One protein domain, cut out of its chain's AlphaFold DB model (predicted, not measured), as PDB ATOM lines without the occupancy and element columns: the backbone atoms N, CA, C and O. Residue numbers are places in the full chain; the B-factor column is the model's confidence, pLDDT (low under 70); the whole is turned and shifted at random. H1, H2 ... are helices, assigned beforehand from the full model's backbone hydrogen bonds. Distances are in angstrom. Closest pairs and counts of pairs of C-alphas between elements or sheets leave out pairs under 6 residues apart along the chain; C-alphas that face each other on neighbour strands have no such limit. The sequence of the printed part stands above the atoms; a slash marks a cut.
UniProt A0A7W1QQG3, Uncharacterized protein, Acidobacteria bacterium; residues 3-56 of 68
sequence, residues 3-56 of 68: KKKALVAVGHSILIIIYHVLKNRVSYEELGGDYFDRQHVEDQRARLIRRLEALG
ATOM      1  N   LYS A   3     102.190 107.864 124.125       60.94
ATOM      2  CA  LYS A   3     101.835 106.782 125.070       60.94
ATOM      3  C   LYS A   3     102.823 105.607 125.130       60.94
ATOM      4  O   LYS A   3     103.024 105.053 126.200       60.94
ATOM      5  N   LYS A   4     103.457 105.227 124.013       75.31
ATOM      6  CA  LYS A   4     104.361 104.059 123.986       75.31
ATOM      7  C   LYS A   4     105.746 104.348 124.576       75.31
ATOM      8  O   LYS A   4     106.372 103.437 125.101       75.31
ATOM      9  N   LYS A   5     106.206 105.605 124.535       78.69
ATOM     10  CA  LYS A   5     107.535 105.988 125.047       78.69
ATOM     11  C   LYS A   5     107.628 105.822 126.562       78.69
ATOM     12  O   LYS A   5     108.618 105.292 127.044       78.69
ATOM     13  N   ALA A   6     106.578 106.216 127.283       87.44
ATOM     14  CA  ALA A   6     106.517 106.064 128.735       87.44
ATOM     15  C   ALA A   6     106.589 104.588 129.152       87.44
ATOM     16  O   ALA A   6     107.378 104.242 130.019       87.44
ATOM     17  N   LEU A   7     105.839 103.707 128.478       90.06
ATOM     18  CA  LEU A   7     105.855 102.271 128.774       90.06
ATOM     19  C   LEU A   7     107.251 101.658 128.589       90.06
ATOM     20  O   LEU A   7     107.716 100.907 129.440       90.06
ATOM     21  N   VAL A   8     107.930 102.007 127.492       91.62
ATOM     22  CA  VAL A   8     109.291 101.525 127.208       91.62
ATOM     23  C   VAL A   8     110.296 102.074 128.220       91.62
ATOM     24  O   VAL A   8     111.129 101.317 128.708       91.62
ATOM     25  N   ALA A   9     110.201 103.359 128.573       89.44
ATOM     26  CA  ALA A   9     111.066 103.966 129.581       89.44
ATOM     27  C   ALA A   9     110.903 103.285 130.948       89.44
ATOM     28  O   ALA A   9     111.894 102.929 131.574       89.44
ATOM     29  N   VAL A  10     109.660 103.023 131.367       90.12
ATOM     30  CA  VAL A  10     109.367 102.312 132.620       90.12
ATOM     31  C   VAL A  10     109.932 100.890 132.587       90.12
ATOM     32  O   VAL A  10     110.625 100.490 133.519       90.12
ATOM     33  N   GLY A  11     109.702 100.141 131.504       93.50
ATOM     34  CA  GLY A  11     110.239  98.784 131.361       93.50
ATOM     35  C   GLY A  11     111.770  98.740 131.385       93.50
ATOM     36  O   GLY A  11     112.352  97.865 132.023       93.50
ATOM     37  N   HIS A  12     112.427  99.708 130.743       93.94
ATOM     38  CA  HIS A  12     113.883  99.830 130.757       93.94
ATOM     39  C   HIS A  12     114.428 100.103 132.167       93.94
ATOM     40  O   HIS A  12     115.372  99.435 132.587       93.94
ATOM     41  N   SER A  13     113.800 101.010 132.922       88.81
ATOM     42  CA  SER A  13     114.178 101.284 134.313       88.81
ATOM     43  C   SER A  13     114.037 100.045 135.200       88.81
ATOM     44  O   SER A  13     114.955  99.728 135.953       88.81
ATOM     45  N   ILE A  14     112.932  99.298 135.070       91.88
ATOM     46  CA  ILE A  14     112.711  98.053 135.826       91.88
ATOM     47  C   ILE A  14     113.792  97.013 135.494       91.88
ATOM     48  O   ILE A  14     114.348  96.388 136.397       91.88
ATOM     49  N   LEU A  15     114.135  96.845 134.213       95.44
ATOM     50  CA  LEU A  15     115.164  95.896 133.786       95.44
ATOM     51  C   LEU A  15     116.542  96.227 134.379       95.44
ATOM     52  O   LEU A  15     117.252  95.322 134.816       95.44
ATOM     53  N   ILE A  16     116.915  97.509 134.415       93.31
ATOM     54  CA  ILE A  16     118.180  97.964 135.008       93.31
ATOM     55  C   ILE A  16     118.220  97.653 136.508       93.31
ATOM     56  O   ILE A  16     119.222  97.123 136.991       93.31
ATOM     57  N   ILE A  17     117.131  97.922 137.235       89.06
ATOM     58  CA  ILE A  17     117.024  97.606 138.667       89.06
ATOM     59  C   ILE A  17     117.263  96.109 138.895       89.06
ATOM     60  O   ILE A  17     118.134  95.736 139.683       89.06
ATOM     61  N   ILE A  18     116.558  95.250 138.150       92.25
ATOM     62  CA  ILE A  18     116.705  93.789 138.243       92.25
ATOM     63  C   ILE A  18     118.149  93.366 137.946       92.25
ATOM     64  O   ILE A  18     118.719  92.558 138.681       92.25
ATOM     65  N   TYR A  19     118.769  93.925 136.903       94.00
ATOM     66  CA  TYR A  19     120.157  93.628 136.551       94.00
ATOM     67  C   TYR A  19     121.121  93.923 137.707       94.00
ATOM     68  O   TYR A  19     121.965  93.083 138.013       94.00
ATOM     69  N   HIS A  20     120.996  95.074 138.371       91.00
ATOM     70  CA  HIS A  20     121.882  95.439 139.479       91.00
ATOM     71  C   HIS A  20     121.682  94.564 140.719       91.00
ATOM     72  O   HIS A  20     122.671  94.129 141.311       91.00
ATOM     73  N   VAL A  21     120.430  94.252 141.066       92.62
ATOM     74  CA  VAL A  21     120.081  93.337 142.169       92.62
ATOM     75  C   VAL A  21     120.715  91.963 141.936       92.62
ATOM     76  O   VAL A  21     121.434  91.449 142.793       92.62
ATOM     77  N   LEU A  22     120.533  91.398 140.737       93.75
ATOM     78  CA  LEU A  22     121.083  90.088 140.386       93.75
ATOM     79  C   LEU A  22     122.614  90.097 140.293       93.75
ATOM     80  O   LEU A  22     123.266  89.180 140.792       93.75
ATOM     81  N   LYS A  23     123.199  91.129 139.674       93.06
ATOM     82  CA  LYS A  23     124.651  91.251 139.487       93.06
ATOM     83  C   LYS A  23     125.391  91.364 140.813       93.06
ATOM     84  O   LYS A  23     126.407  90.699 140.997       93.06
ATOM     85  N   ASN A  24     124.893  92.200 141.717       90.50
ATOM     86  CA  ASN A  24     125.552  92.471 142.990       90.50
ATOM     87  C   ASN A  24     125.140  91.476 144.085       90.50
ATOM     88  O   ASN A  24     125.715  91.507 145.168       90.50
ATOM     89  N   ARG A  25     124.166  90.590 143.807       88.88
ATOM     90  CA  ARG A  25     123.564  89.652 144.774       88.88
ATOM     91  C   ARG A  25     123.113  90.334 146.066       88.88
ATOM     92  O   ARG A  25     123.210  89.764 147.149       88.88
ATOM     93  N   VAL A  26     122.635  91.565 145.936       87.25
ATOM     94  CA  VAL A  26     122.071  92.334 147.044       87.25
ATOM     95  C   VAL A  26     120.561  92.184 147.022       87.25
ATOM     96  O   VAL A  26     119.970  92.045 145.951       87.25
ATOM     97  N   SER A  27     119.924  92.215 148.188       84.94
ATOM     98  CA  SER A  27     118.469  92.353 148.237       84.94
ATOM     99  C   SER A  27     118.065  93.707 147.659       84.94
ATOM    100  O   SER A  27     118.783  94.694 147.815       84.94
ATOM    101  N   TYR A  28     116.919  93.751 146.977       82.25
ATOM    102  CA  TYR A  28     116.346  95.021 146.548       82.25
ATOM    103  C   TYR A  28     115.949  95.823 147.788       82.25
ATOM    104  O   TYR A  28     115.082  95.398 148.551       82.25
ATOM    105  N   GLU A  29     116.605  96.961 147.981       77.62
ATOM    106  CA  GLU A  29     116.223  97.946 148.978       77.62
ATOM    107  C   GLU A  29     115.331  98.976 148.294       77.62
ATOM    108  O   GLU A  29     115.725  99.626 147.320       77.62
ATOM    109  N   GLU A  30     114.090  99.073 148.759       75.69
ATOM    110  CA  GLU A  30     113.163 100.049 148.224       75.69
ATOM    111  C   GLU A  30     113.634 101.440 148.628       75.69
ATOM    112  O   GLU A  30     113.679 101.782 149.806       75.69
ATOM    113  N   LEU A  31     113.978 102.253 147.630       71.56
ATOM    114  CA  LEU A  31     114.538 103.581 147.866       71.56
ATOM    115  C   LEU A  31     113.517 104.550 148.507       71.56
ATOM    116  O   LEU A  31     113.884 105.639 148.948       71.56
ATOM    117  N   GLY A  32     112.250 104.133 148.603       73.25
ATOM    118  CA  GLY A  32     111.147 104.891 149.181       73.25
ATOM    119  C   GLY A  32     110.618 105.976 148.242       73.25
ATOM    120  O   GLY A  32     111.252 106.340 147.249       73.25
ATOM    121  N   GLY A  33     109.436 106.513 148.564       69.31
ATOM    122  CA  GLY A  33     108.851 107.642 147.824       69.31
ATOM    123  C   GLY A  33     109.752 108.882 147.829       69.31
ATOM    124  O   GLY A  33     109.800 109.614 146.843       69.31
ATOM    125  N   ASP A  34     110.547 109.033 148.887       65.75
ATOM    126  CA  ASP A  34     111.443 110.168 149.097       65.75
ATOM    127  C   ASP A  34     112.734 110.088 148.266       65.75
ATOM    128  O   ASP A  34     113.533 111.021 148.294       65.75
ATOM    129  N   TYR A  35     112.999 108.996 147.537       69.50
ATOM    130  CA  TYR A  35     114.248 108.849 146.777       69.50
ATOM    131  C   TYR A  35     114.443 109.955 145.742       69.50
ATOM    132  O   TYR A  35     115.522 110.540 145.632       69.50
ATOM    133  N   PHE A  36     113.383 110.272 144.996       62.81
ATOM    134  CA  PHE A  36     113.429 111.349 144.012       62.81
ATOM    135  C   PHE A  36     113.553 112.715 144.685       62.81
ATOM    136  O   PHE A  36     114.249 113.583 144.162       62.81
ATOM    137  N   ASP A  37     112.961 112.890 145.865       66.06
ATOM    138  CA  ASP A  37     113.107 114.125 146.632       66.06
ATOM    139  C   ASP A  37     114.539 114.295 147.153       66.06
ATOM    140  O   ASP A  37     115.083 115.391 147.057       66.06
ATOM    141  N   ARG A  38     115.190 113.208 147.594       67.56
ATOM    142  CA  ARG A  38     116.597 113.174 148.040       67.56
ATOM    143  C   ARG A  38     117.598 113.379 146.901       67.56
ATOM    144  O   ARG A  38     118.626 114.017 147.102       67.56
ATOM    145  N   GLN A  39     117.309 112.867 145.705       65.56
ATOM    146  CA  GLN A  39     118.192 113.019 144.545       65.56
ATOM    147  C   GLN A  39     118.117 114.426 143.935       65.56
ATOM    148  O   GLN A  39     119.102 114.918 143.385       65.56
ATOM    149  N   HIS A  40     116.957 115.079 144.042       70.44
ATOM    150  CA  HIS A  40     116.702 116.404 143.481       70.44
ATOM    151  C   HIS A  40     116.677 117.513 144.536       70.44
ATOM    152  O   HIS A  40     116.140 118.578 144.250       70.44
ATOM    153  N   VAL A  41     117.240 117.313 145.735       72.00
ATOM    154  CA  VAL A  41     117.222 118.335 146.803       72.00
ATOM    155  C   VAL A  41     117.779 119.668 146.305       72.00
ATOM    156  O   VAL A  41     117.174 120.708 146.551       72.00
ATOM    157  N   GLU A  42     118.868 119.648 145.537       73.81
ATOM    158  CA  GLU A  42     119.477 120.863 144.980       73.81
ATOM    159  C   GLU A  42     118.604 121.525 143.905       73.81
ATOM    160  O   GLU A  42     118.403 122.741 143.921       73.81
ATOM    161  N   ASP A  43     118.005 120.734 143.011       78.50
ATOM    162  CA  ASP A  43     117.083 121.243 141.987       78.50
ATOM    163  C   ASP A  43     115.807 121.817 142.623       78.50
ATOM    164  O   ASP A  43     115.294 122.864 142.213       78.50
ATOM    165  N   GLN A  44     115.297 121.145 143.659       80.12
ATOM    166  CA  GLN A  44     114.158 121.564 144.470       80.12
ATOM    167  C   GLN A  44     114.479 122.873 145.199       80.12
ATOM    168  O   GLN A  44     113.711 123.832 145.091       80.12
ATOM    169  N   ARG A  45     115.637 122.952 145.866       81.19
ATOM    170  CA  ARG A  45     116.145 124.152 146.546       81.19
ATOM    171  C   ARG A  45     116.240 125.321 145.571       81.19
ATOM    172  O   ARG A  45     115.647 126.369 145.820       81.19
ATOM    173  N   ALA A  46     116.892 125.133 144.425       83.56
ATOM    174  CA  ALA A  46     117.027 126.162 143.398       83.56
ATOM    175  C   ALA A  46     115.667 126.628 142.852       83.56
ATOM    176  O   ALA A  46     115.435 127.826 142.672       83.56
ATOM    177  N   ARG A  47     114.730 125.701 142.619       86.50
ATOM    178  CA  ARG A  47     113.370 126.026 142.167       86.50
ATOM    179  C   ARG A  47     112.596 126.844 143.202       86.50
ATOM    180  O   ARG A  47     111.883 127.772 142.822       86.50
ATOM    181  N   LEU A  48     112.715 126.504 144.484       86.25
ATOM    182  CA  LEU A  48     112.048 127.216 145.574       86.25
ATOM    183  C   LEU A  48     112.625 128.621 145.765       86.25
ATOM    184  O   LEU A  48     111.853 129.575 145.842       86.25
ATOM    185  N   ILE A  49     113.954 128.762 145.745       88.56
ATOM    186  CA  ILE A  49     114.637 130.062 145.812       88.56
ATOM    187  C   ILE A  49     114.154 130.969 144.678       88.56
ATOM    188  O   ILE A  49     113.636 132.048 144.945       88.56
ATOM    189  N   ARG A  50     114.198 130.493 143.426       89.25
ATOM    190  CA  ARG A  50     113.736 131.270 142.261       89.25
ATOM    191  C   ARG A  50     112.285 131.719 142.382       89.25
ATOM    192  O   ARG A  50     111.926 132.801 141.930       89.25
ATOM    193  N   ARG A  51     111.426 130.881 142.969       89.38
ATOM    194  CA  ARG A  51     110.011 131.213 143.161       89.38
ATOM    195  C   ARG A  51     109.821 132.317 144.198       89.38
ATOM    196  O   ARG A  51     108.944 133.151 144.018       89.38
ATOM    197  N   LEU A  52     110.625 132.319 145.257       89.75
ATOM    198  CA  LEU A  52     110.618 133.371 146.271       89.75
ATOM    199  C   LEU A  52     111.227 134.675 145.730       89.75
ATOM    200  O   LEU A  52     110.653 135.741 145.931       89.75
ATOM    201  N   GLU A  53     112.315 134.595 144.964       90.25
ATOM    202  CA  GLU A  53     112.913 135.748 144.276       90.25
ATOM    203  C   GLU A  53     111.937 136.396 143.286       90.25
ATOM    204  O   GLU A  53     111.823 137.619 143.235       90.25
ATOM    205  N   ALA A  54     111.164 135.590 142.551       90.50
ATOM    206  CA  ALA A  54     110.133 136.081 141.636       90.50
ATOM    207  C   ALA A  54     109.004 136.860 142.341       90.50
ATOM    208  O   ALA A  54     108.296 137.627 141.694       90.50
ATOM    209  N   LEU A  55     108.839 136.687 143.657       91.44
ATOM    210  CA  LEU A  55     107.904 137.464 144.478       91.44
ATOM    211  C   LEU A  55     108.520 138.778 144.995       91.44
ATOM    212  O   LEU A  55     107.878 139.487 145.765       91.44
ATOM    213  N   GLY A  56     109.746 139.115 144.580       89.88
ATOM    214  CA  GLY A  56     110.464 140.319 145.007       89.88
ATOM    215  C   GLY A  56     111.151 140.182 146.367       89.88
ATOM    216  O   GLY A  56     111.551 141.184 146.958       89.88
TER     217      GLY A  56
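What this domain is: This is residues 3 to 56 of the 68 residues of an uncharacterized protein of Acidobacteria bacterium (UniProt A0A7W1QQG3). The printed part makes a wide open V with no packed core: the long helix H1 is one arm, and the drawn-out residues 25 to 34, the short H2 and then H3 make the other, with the corner near Asn 24 and Arg 25. The 54 printed residues hold three named helices, H1, H2 and H3 in that order, and no named strand, an all-helix class. The whole is extended, with a radius of gyration of the C-alphas of 16.9 A, and flat, spanning 51 by 30 by 14 A.

Where its parts are: H1, residues 3 to 24, begins at C-alpha 3 (101.835, 106.782, 125.070) and is 33.0 A long. H2 is residues 35 to 39. H3, residues 41 to 53, is 18.1 A long and ends at C-alpha 53 (112.913, 135.748, 144.276).

How they stand to each other: H1 is apart from H2 and from H3. H2 and H3 are close but not clearly touching; their closest C-alphas, of Asp 37 and Gln 44, are 7.8 A apart. Every O i to N i+4 pair is within hydrogen-bond range in H2 and H3, and 17 of 18 in H1.

The domain as a whole: The C-alphas farthest apart, of Arg 25 and Gly 56, are 52.3 A apart. The printed part has no cut. The link H1 to H2 is short, H2 to H3 tight. The model's pLDDT is under 70 at residue 3 and residues 33 to 39.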